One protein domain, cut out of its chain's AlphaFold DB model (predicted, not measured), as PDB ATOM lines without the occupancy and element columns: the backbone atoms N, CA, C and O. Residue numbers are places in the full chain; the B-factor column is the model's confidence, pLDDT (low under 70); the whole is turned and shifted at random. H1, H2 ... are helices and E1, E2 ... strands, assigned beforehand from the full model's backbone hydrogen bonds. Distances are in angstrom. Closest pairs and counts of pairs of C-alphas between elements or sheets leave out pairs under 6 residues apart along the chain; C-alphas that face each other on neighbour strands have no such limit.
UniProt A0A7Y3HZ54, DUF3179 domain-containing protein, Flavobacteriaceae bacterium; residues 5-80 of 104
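Overview. This is residues 5 to 80 of the 104 residues of the protein "DUF3179 domain-containing protein" of Flavobacteriaceae bacterium (UniProt A0A7Y3HZ54). With little regular structure, a small, strongly twisted antiparallel sheet makes one end, and a long unnamed stretch, residues 44 to 63, leads to one short helix, H1, at the other. The sheet is a meander, E1 E2 E3 E4, each strand beside the one before. The class is mixed, 27 of 76 printed residues in named elements; the whole is loose, radius of gyration of the C-alphas 16.3 A, spanning 43 by 28 by 23 A.

Along the chain. E1, residues 5 to 11, begins at C-alpha 5 (116.803, 124.665, 137.824) and measures 15.0 A; E2, residues 22 to 27, 16.1 A; E3, 33 to 35, 6.9 A; E4, 40 to 43, 9.2 A. H1, 64 to 70, 10.0 A, ends at C-alpha 70 (135.321, 109.428, 122.503).

Arrangement. Three hairpins have pairs within hydrogen-bond range: E1 and E2, N 7 to O 24, 2.9 A; E2 and E3, N 34 to O 25, 2.8 A; E3 and E4, N 35 to O 40, 2.8 A. H1, with every O i to N i+4 pair within range, is not on the sheet.

Size, cuts and confidence. The printed part has no cut. The E4 to H1 link is long, 20 residues; residues 54 to 63 stand free. No printed residue is under 70 in pLDDT.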
ATOM      1  N   ALA A   5     116.288 125.529 136.769       93.31
ATOM      2  CA  ALA A   5     116.803 124.665 137.824       93.31
ATOM      3  C   ALA A   5     115.694 123.712 138.289       93.31
ATOM      4  O   ALA A   5     114.520 123.936 137.999       93.31
ATOM      5  N   VAL A   6     116.047 122.661 139.023       93.62
ATOM      6  CA  VAL A   6     115.045 121.818 139.687       93.62
ATOM      7  C   VAL A   6     114.448 122.606 140.854       93.62
ATOM      8  O   VAL A   6     115.186 123.214 141.629       93.62
ATOM      9  N   SER A   7     113.122 122.617 140.973       92.62
ATOM     10  CA  SER A   7     112.413 123.399 141.996       92.62
ATOM     11  C   SER A   7     112.514 122.805 143.407       92.62
ATOM     12  O   SER A   7     112.227 123.496 144.379       92.62
ATOM     13  N   GLY A   8     112.897 121.529 143.518       89.19
ATOM     14  CA  GLY A   8     112.846 120.752 144.761       89.19
ATOM     15  C   GLY A   8     111.489 120.090 145.028       89.19
ATOM     16  O   GLY A   8     111.360 119.374 146.015       89.19
ATOM     17  N   TYR A   9     110.505 120.290 144.145       89.25
ATOM     18  CA  TYR A   9     109.184 119.667 144.215       89.25
ATOM     19  C   TYR A   9     108.976 118.681 143.063       89.25
ATOM     20  O   TYR A   9     109.480 118.887 141.951       89.25
ATOM     21  N   THR A  10     108.188 117.641 143.325       91.12
ATOM     22  CA  THR A  10     107.590 116.795 142.289       91.12
ATOM     23  C   THR A  10     106.141 117.196 142.049       91.12
ATOM     24  O   THR A  10     105.531 117.914 142.845       91.12
ATOM     25  N   TYR A  11     105.607 116.771 140.912       88.44
ATOM     26  CA  TYR A  11     104.207 116.924 140.566       88.44
ATOM     27  C   TYR A  11     103.653 115.597 140.055       88.44
ATOM     28  O   TYR A  11     104.325 114.887 139.303       88.44
ATOM     29  N   TYR A  12     102.427 115.310 140.481       90.94
ATOM     30  CA  TYR A  12     101.675 114.096 140.201       90.94
ATOM     31  C   TYR A  12     100.375 114.473 139.486       90.94
ATOM     32  O   TYR A  12      99.639 115.340 139.964       90.94
ATOM     33  N   ASP A  13     100.080 113.791 138.381       90.62
ATOM     34  CA  ASP A  13      98.784 113.839 137.702       90.62
ATOM     35  C   ASP A  13      98.469 112.431 137.176       90.62
ATOM     36  O   ASP A  13      99.263 111.897 136.397       90.62
ATOM     37  N   PRO A  14      97.349 111.805 137.580       93.06
ATOM     38  CA  PRO A  14      97.004 110.460 137.128       93.06
ATOM     39  C   PRO A  14      96.769 110.377 135.614       93.06
ATOM     40  O   PRO A  14      96.887 109.296 135.045       93.06
ATOM     41  N   GLU A  15      96.462 111.494 134.947       93.06
ATOM     42  CA  GLU A  15      96.255 111.534 133.495       93.06
ATOM     43  C   GLU A  15      97.575 111.604 132.708       93.06
ATOM     44  O   GLU A  15      97.595 111.406 131.490       93.06
ATOM     45  N   VAL A  16      98.695 111.873 133.386       88.44
ATOM     46  CA  VAL A  16     100.016 111.999 132.772       88.44
ATOM     47  C   VAL A  16     100.892 110.846 133.236       88.44
ATOM     48  O   VAL A  16     101.334 110.799 134.380       88.44
ATOM     49  N   TRP A  17     101.192 109.937 132.305       87.75
ATOM     50  CA  TRP A  17     102.133 108.832 132.525       87.75
ATOM     51  C   TRP A  17     101.758 107.978 133.751       87.75
ATOM     52  O   TRP A  17     102.616 107.656 134.570       87.75
ATOM     53  N   ASP A  18     100.467 107.658 133.889       90.75
ATOM     54  CA  ASP A  18      99.901 106.852 134.979       90.75
ATOM     55  C   ASP A  18     100.257 107.361 136.391       90.75
ATOM     56  O   ASP A  18     100.386 106.584 137.340       90.75
ATOM     57  N   GLY A  19     100.423 108.679 136.549       88.56
ATOM     58  CA  GLY A  19     100.748 109.278 137.841       88.56
ATOM     59  C   GLY A  19     102.217 109.145 138.236       88.56
ATOM     60  O   GLY A  19     102.538 109.088 139.421       88.56
ATOM     61  N   LEU A  20     103.136 109.083 137.273       87.75
ATOM     62  CA  LEU A  20     104.561 109.143 137.583       87.75
ATOM     63  C   LEU A  20     104.921 110.503 138.207       87.75
ATOM     64  O   LEU A  20     104.769 111.547 137.569       87.75
ATOM     65  N   ASP A  21     105.470 110.485 139.426       88.69
ATOM     66  CA  ASP A  21     106.035 111.674 140.068       88.69
ATOM     67  C   ASP A  21     107.169 112.260 139.214       88.69
ATOM     68  O   ASP A  21     108.257 111.690 139.083       88.69
ATOM     69  N   GLY A  22     106.915 113.428 138.626       88.69
ATOM     70  CA  GLY A  22     107.876 114.137 137.791       88.69
ATOM     71  C   GLY A  22     108.481 115.326 138.521       88.69
ATOM     72  O   GLY A  22     107.774 116.077 139.190       88.69
ATOM     73  N   PHE A  23     109.785 115.557 138.361       93.44
ATOM     74  CA  PHE A  23     110.404 116.785 138.857       93.44
ATOM     75  C   PHE A  23     109.833 118.015 138.139       93.44
ATOM     76  O   PHE A  23     109.548 117.986 136.939       93.44
ATOM     77  N   ILE A  24     109.717 119.121 138.871       95.69
ATOM     78  CA  ILE A  24     109.334 120.416 138.315       95.69
ATOM     79  C   ILE A  24     110.578 121.275 138.101       95.69
ATOM     80  O   ILE A  24     111.449 121.388 138.966       95.69
ATOM     81  N   LEU A  25     110.645 121.912 136.937       96.62
ATOM     82  CA  LEU A  25     111.654 122.912 136.633       96.62
ATOM     83  C   LEU A  25     111.143 124.294 137.038       96.62
ATOM     84  O   LEU A  25     110.000 124.650 136.778       96.62
ATOM     85  N   TRP A  26     112.002 125.092 137.646       97.06
ATOM     86  CA  TRP A  26     111.785 126.512 137.892       97.06
ATOM     87  C   TRP A  26     112.627 127.316 136.909       97.06
ATOM     88  O   TRP A  26     113.815 127.020 136.762       97.06
ATOM     89  N   ASP A  27     112.049 128.328 136.260       95.88
ATOM     90  CA  ASP A  27     112.836 129.305 135.508       95.88
ATOM     91  C   ASP A  27     113.127 130.546 136.353       95.88
ATOM     92  O   ASP A  27     112.250 131.123 136.997       95.88
ATOM     93  N   ARG A  28     114.382 130.988 136.337       94.00
ATOM     94  CA  ARG A  28     114.832 132.076 137.208       94.00
ATOM     95  C   ARG A  28     114.285 133.441 136.814       94.00
ATOM     96  O   ARG A  28     114.093 134.297 137.674       94.00
ATOM     97  N   GLU A  29     114.127 133.698 135.521       95.75
ATOM     98  CA  GLU A  29     113.864 135.049 135.037       95.75
ATOM     99  C   GLU A  29     112.398 135.474 135.195       95.75
ATOM    100  O   GLU A  29     112.135 136.672 135.345       95.75
ATOM    101  N   THR A  30     111.458 134.526 135.145       96.25
ATOM    102  CA  THR A  30     110.014 134.771 135.310       96.25
ATOM    103  C   THR A  30     109.425 134.135 136.562       96.25
ATOM    104  O   THR A  30     108.289 134.463 136.905       96.25
ATOM    105  N   GLU A  31     110.197 133.279 137.238       95.50
ATOM    106  CA  GLU A  31     109.780 132.513 138.414       95.50
ATOM    107  C   GLU A  31     108.616 131.547 138.110       95.50
ATOM    108  O   GLU A  31     107.857 131.177 139.004       95.50
ATOM    109  N   SER A  32     108.469 131.121 136.846       96.88
ATOM    110  CA  SER A  32     107.451 130.150 136.442       96.88
ATOM    111  C   SER A  32     107.915 128.717 136.706       96.88
ATOM    112  O   SER A  32     109.110 128.408 136.769       96.88
ATOM    113  N   LEU A  33     106.939 127.828 136.884       96.44
ATOM    114  CA  LEU A  33     107.162 126.401 137.099       96.44
ATOM    115  C   LEU A  33     106.745 125.625 135.860       96.44
ATOM    116  O   LEU A  33     105.675 125.867 135.300       96.44
ATOM    117  N   TRP A  34     107.575 124.671 135.470       96.12
ATOM    118  CA  TRP A  34     107.483 123.935 134.224       96.12
ATOM    119  C   TRP A  34     107.507 122.446 134.491       96.12
ATOM    120  O   TRP A  34     108.390 121.946 135.191       96.12
ATOM    121  N   TRP A  35     106.557 121.740 133.893       94.31
ATOM    122  CA  TRP A  35     106.513 120.296 133.943       94.31
ATOM    123  C   TRP A  35     107.063 119.711 132.638       94.31
ATOM    124  O   TRP A  35     106.383 119.768 131.607       94.31
ATOM    125  N   PRO A  36     108.297 119.171 132.645       92.12
ATOM    126  CA  PRO A  36     108.928 118.661 131.430       92.12
ATOM    127  C   PRO A  36     108.204 117.457 130.819       92.12
ATOM    128  O   PRO A  36     108.306 117.272 129.613       92.12
ATOM    129  N   LEU A  37     107.432 116.678 131.589       90.75
ATOM    130  CA  LEU A  37     106.704 115.516 131.051       90.75
ATOM    131  C   LEU A  37     105.618 115.898 130.031       90.75
ATOM    132  O   LEU A  37     105.292 115.096 129.159       90.75
ATOM    133  N   ILE A  38     105.088 117.121 130.118       91.88
ATOM    134  CA  ILE A  38     104.075 117.658 129.192       91.88
ATOM    135  C   ILE A  38     104.563 118.890 128.420       91.88
ATOM    136  O   ILE A  38     103.762 119.591 127.794       91.88
ATOM    137  N   ASP A  39     105.863 119.183 128.508       92.88
ATOM    138  CA  ASP A  39     106.520 120.310 127.854       92.88
ATOM    139  C   ASP A  39     105.841 121.662 128.113       92.88
ATOM    140  O   ASP A  39     105.673 122.453 127.184       92.88
ATOM    141  N   ARG A  40     105.395 121.944 129.347       94.19
ATOM    142  CA  ARG A  40     104.572 123.137 129.611       94.19
ATOM    143  C   ARG A  40     104.838 123.808 130.947       94.19
ATOM    144  O   ARG A  40     105.055 123.147 131.959       94.19
ATOM    145  N   ALA A  41     104.732 125.132 130.964       95.38
ATOM    146  CA  ALA A  41     104.614 125.907 132.188       95.38
ATOM    147  C   ALA A  41     103.251 125.650 132.850       95.38
ATOM    148  O   ALA A  41     102.196 125.904 132.262       95.38
ATOM    149  N   VAL A  42     103.270 125.171 134.087       93.81
ATOM    150  CA  VAL A  42     102.076 124.818 134.870       93.81
ATOM    151  C   VAL A  42     101.694 125.904 135.880       93.81
ATOM    152  O   VAL A  42     100.539 125.980 136.303       93.81
ATOM    153  N   SER A  43     102.628 126.797 136.224       94.69
ATOM    154  CA  SER A  43     102.399 127.916 137.146       94.69
ATOM    155  C   SER A  43     103.291 129.115 136.820       94.69
ATOM    156  O   SER A  43     104.291 128.974 136.121       94.69
ATOM    157  N   GLY A  44     102.951 130.286 137.360       95.00
ATOM    158  CA  GLY A  44     103.688 131.536 137.177       95.00
ATOM    159  C   GLY A  44     103.297 132.309 135.919       95.00
ATOM    160  O   GLY A  44     102.273 132.043 135.287       95.00
ATOM    161  N   LYS A  45     104.117 133.305 135.570       96.19
ATOM    162  CA  LYS A  45     103.820 134.257 134.489       96.19
ATOM    163  C   LYS A  45     103.713 133.602 133.117       96.19
ATOM    164  O   LYS A  45     103.024 134.133 132.257       96.19
ATOM    165  N   LEU A  46     104.403 132.485 132.909       96.94
ATOM    166  CA  LEU A  46     104.415 131.772 131.637       96.94
ATOM    167  C   LEU A  46     103.424 130.604 131.590       96.94
ATOM    168  O   LEU A  46     103.490 129.823 130.652       96.94
ATOM    169  N   LYS A  47     102.496 130.465 132.552       95.69
ATOM    170  CA  LYS A  47     101.516 129.363 132.576       95.69
ATOM    171  C   LYS A  47     100.849 129.155 131.206       95.69
ATOM    172  O   LYS A  47     100.304 130.089 130.626       95.69
ATOM    173  N   GLY A  48     100.872 127.915 130.719       94.69
ATOM    174  CA  GLY A  48     100.332 127.520 129.415       94.69
ATOM    175  C   GLY A  48     101.353 127.520 128.273       94.69
ATOM    176  O   GLY A  48     101.161 126.782 127.308       94.69
ATOM    177  N   VAL A  49     102.459 128.259 128.403       96.44
ATOM    178  CA  VAL A  49     103.531 128.302 127.398       96.44
ATOM    179  C   VAL A  49     104.221 126.945 127.292       96.44
ATOM    180  O   VAL A  49     104.477 126.283 128.305       96.44
ATOM    181  N   ARG A  50     104.544 126.535 126.060       93.75
ATOM    182  CA  ARG A  50     105.233 125.268 125.780       93.75
ATOM    183  C   ARG A  50     106.756 125.409 125.743       93.75
ATOM    184  O   ARG A  50     107.286 126.420 125.286       93.75
ATOM    185  N   LEU A  51     107.459 124.368 126.189       90.94
ATOM    186  CA  LEU A  51     108.899 124.222 125.984       90.94
ATOM    187  C   LEU A  51     109.181 123.920 124.511       90.94
ATOM    188  O   LEU A  51     108.516 123.093 123.886       90.94
ATOM    189  N   GLN A  52     110.202 124.574 123.968       87.00
ATOM    190  CA  GLN A  52     110.726 124.239 122.650       87.00
ATOM    191  C   GLN A  52     111.749 123.119 122.797       87.00
ATOM    192  O   GLN A  52     112.791 123.299 123.430       87.00
ATOM    193  N   LYS A  53     111.448 121.956 122.215       83.50
ATOM    194  CA  LYS A  53     112.407 120.854 122.147       83.50
ATOM    195  C   LYS A  53     113.491 121.189 121.139       83.50
ATOM    196  O   LYS A  53     113.204 121.674 120.047       83.50
ATOM    197  N   LEU A  54     114.731 120.897 121.512       86.44
ATOM    198  CA  LEU A  54     115.837 120.913 120.572       86.44
ATOM    199  C   LEU A  54     115.632 119.782 119.556       86.44
ATOM    200  O   LEU A  54     115.293 118.661 119.942       86.44
ATOM    201  N   GLU A  55     115.820 120.068 118.268       88.38
ATOM    202  CA  GLU A  55     115.672 119.051 117.227       88.38
ATOM    203  C   GLU A  55     116.651 117.896 117.457       88.38
ATOM    204  O   GLU A  55     117.806 118.105 117.839       88.38
ATOM    205  N   ASN A  56     116.202 116.672 117.171       86.44
ATOM    206  CA  ASN A  56     116.966 115.444 117.412       86.44
ATOM    207  C   ASN A  56     118.309 115.398 116.672       86.44
ATOM    208  O   ASN A  56     119.168 114.611 117.030       86.44
ATOM    209  N   MET A  57     118.527 116.230 115.651       91.75
ATOM    210  CA  MET A  57     119.827 116.293 114.978       91.75
ATOM    211  C   MET A  57     120.919 116.988 115.806       91.75
ATOM    212  O   MET A  57     122.099 116.841 115.496       91.75
ATOM    213  N   TYR A  58     120.550 117.730 116.855       90.25
ATOM    214  CA  TYR A  58     121.497 118.431 117.727       90.25
ATOM    215  C   TYR A  58     121.803 117.684 119.031       90.25
ATOM    216  O   TYR A  58     122.630 118.151 119.815       90.25
ATOM    217  N   TRP A  59     121.146 116.553 119.297       90.19
ATOM    218  CA  TRP A  59     121.370 115.768 120.509       90.19
ATOM    219  C   TRP A  59     121.250 114.269 120.237       90.19
ATOM    220  O   TRP A  59     120.663 113.840 119.254       90.19
ATOM    221  N   GLN A  60     121.835 113.454 121.108       90.00
ATOM    222  CA  GLN A  60     121.713 112.002 121.033       90.00
ATOM    223  C   GLN A  60     121.719 111.400 122.432       90.00
ATOM    224  O   GLN A  60     122.463 111.856 123.305       90.00
ATOM    225  N   ASP A  61     120.950 110.332 122.616       91.44
ATOM    226  CA  ASP A  61     121.124 109.453 123.764       91.44
ATOM    227  C   ASP A  61     122.492 108.768 123.682       91.44
ATOM    228  O   ASP A  61     122.993 108.421 122.607       91.44
ATOM    229  N   THR A  62     123.148 108.601 124.825       94.06
ATOM    230  CA  THR A  62     124.497 108.037 124.881       94.06
ATOM    231  C   THR A  62     124.717 107.254 126.167       94.06
ATOM    232  O   THR A  62     123.995 107.409 127.150       94.06
ATOM    233  N   ARG A  63     125.738 106.396 126.158       95.69
ATOM    234  CA  ARG A  63     126.173 105.604 127.311       95.69
ATOM    235  C   ARG A  63     127.509 106.128 127.818       95.69
ATOM    236  O   ARG A  63     128.301 106.678 127.052       95.69
ATOM    237  N   TRP A  64     127.791 105.913 129.101       94.62
ATOM    238  CA  TRP A  64     129.057 106.353 129.698       94.62
ATOM    239  C   TRP A  64     130.288 105.753 129.003       94.62
ATOM    240  O   TRP A  64     131.281 106.450 128.804       94.62
ATOM    241  N   GLU A  65     130.199 104.499 128.555       96.12
ATOM    242  CA  GLU A  65     131.248 103.833 127.768       96.12
ATOM    243  C   GLU A  65     131.598 104.600 126.481       96.12
ATOM    244  O   GLU A  65     132.772 104.837 126.212       96.12
ATOM    245  N   VAL A  66     130.593 105.100 125.751       97.12
ATOM    246  CA  VAL A  66     130.777 105.886 124.518       97.12
ATOM    247  C   VAL A  66     131.443 107.224 124.826       97.12
ATOM    248  O   VAL A  66     132.294 107.687 124.069       97.12
ATOM    249  N   ILE A  67     131.076 107.856 125.945       96.12
ATOM    250  CA  ILE A  67     131.709 109.105 126.380       96.12
ATOM    251  C   ILE A  67     133.182 108.880 126.719       96.12
ATOM    252  O   ILE A  67     134.017 109.687 126.322       96.12
ATOM    253  N   LYS A  68     133.525 107.793 127.416       96.88
ATOM    254  CA  LYS A  68     134.916 107.484 127.776       96.88
ATOM    255  C   LYS A  68     135.777 107.092 126.582       96.88
ATOM    256  O   LYS A  68     136.948 107.457 126.577       96.88
ATOM    257  N   ASP A  69     135.206 106.404 125.599       97.31
ATOM    258  CA  ASP A  69     135.882 106.076 124.343       97.31
ATOM    259  C   ASP A  69     136.190 107.346 123.529       97.31
ATOM    260  O   ASP A  69     137.343 107.630 123.209       97.31
ATOM    261  N   LYS A  70     135.174 108.191 123.293       97.12
ATOM    262  CA  LYS A  70     135.321 109.428 122.503       97.12
ATOM    263  C   LYS A  70     136.089 110.536 123.222       97.12
ATOM    264  O   LYS A  70     136.769 111.335 122.581       97.12
ATOM    265  N   PHE A  71     135.971 110.610 124.544       96.81
ATOM    266  CA  PHE A  71     136.596 111.630 125.383       96.81
ATOM    267  C   PHE A  71     137.367 110.958 126.531       96.81
ATOM    268  O   PHE A  71     136.917 110.977 127.682       96.81
ATOM    269  N   PRO A  72     138.569 110.405 126.270       96.56
ATOM    270  CA  PRO A  72     139.332 109.643 127.265       96.56
ATOM    271  C   PRO A  72     139.602 110.411 128.564       96.56
ATOM    272  O   PRO A  72     139.592 109.835 129.655       96.56
ATOM    273  N   ASN A  73     139.753 111.734 128.458       97.19
ATOM    274  CA  ASN A  73     140.013 112.639 129.577       97.19
ATOM    275  C   ASN A  73     138.748 113.154 130.282       97.19
ATOM    276  O   ASN A  73     138.872 113.956 131.209       97.19
ATOM    277  N   ALA A  74     137.547 112.729 129.875       96.00
ATOM    278  CA  ALA A  74     136.313 113.100 130.554       96.00
ATOM    279  C   ALA A  74     136.351 112.655 132.024       96.00
ATOM    280  O   ALA A  74     136.733 111.522 132.350       96.00
ATOM    281  N   ARG A  75     135.951 113.571 132.908       93.62
ATOM    282  CA  ARG A  75     135.890 113.384 134.360       93.62
ATOM    283  C   ARG A  75     134.482 113.694 134.843       93.62
ATOM    284  O   ARG A  75     133.839 114.605 134.329       93.62
ATOM    285  N   VAL A  76     134.030 112.948 135.846       91.75
ATOM    286  CA  VAL A  76     132.789 113.257 136.560       91.75
ATOM    287  C   VAL A  76     133.054 114.449 137.475       91.75
ATOM    288  O   VAL A  76     134.084 114.509 138.149       91.75
ATOM    289  N   MET A  77     132.141 115.414 137.465       89.50
ATOM    290  CA  MET A  77     132.198 116.570 138.354       89.50
ATOM    291  C   MET A  77     132.021 116.110 139.806       89.50
ATOM    292  O   MET A  77     131.146 115.296 140.093       89.50
ATOM    293  N   ILE A  78     132.864 116.602 140.716       90.44
ATOM    294  CA  ILE A  78     132.769 116.247 142.138       90.44
ATOM    295  C   ILE A  78     131.486 116.823 142.751       90.44
ATOM    296  O   ILE A  78     131.061 117.924 142.403       90.44
ATOM    297  N   SER A  79     130.880 116.087 143.679       89.38
ATOM    298  CA  SER A  79     129.706 116.551 144.426       89.38
ATOM    299  C   SER A  79     130.048 117.713 145.365       89.38
ATOM    300  O   SER A  79     131.194 117.873 145.781       89.38
ATOM    301  N   GLY A  80     129.036 118.503 145.738       85.62
ATOM    302  CA  GLY A  80     129.182 119.568 146.739       85.62
ATOM    303  C   GLY A  80     129.889 120.828 146.237       85.62
ATOM    304  O   GLY A  80     130.314 121.649 147.043       85.62
TER     305      GLY A  80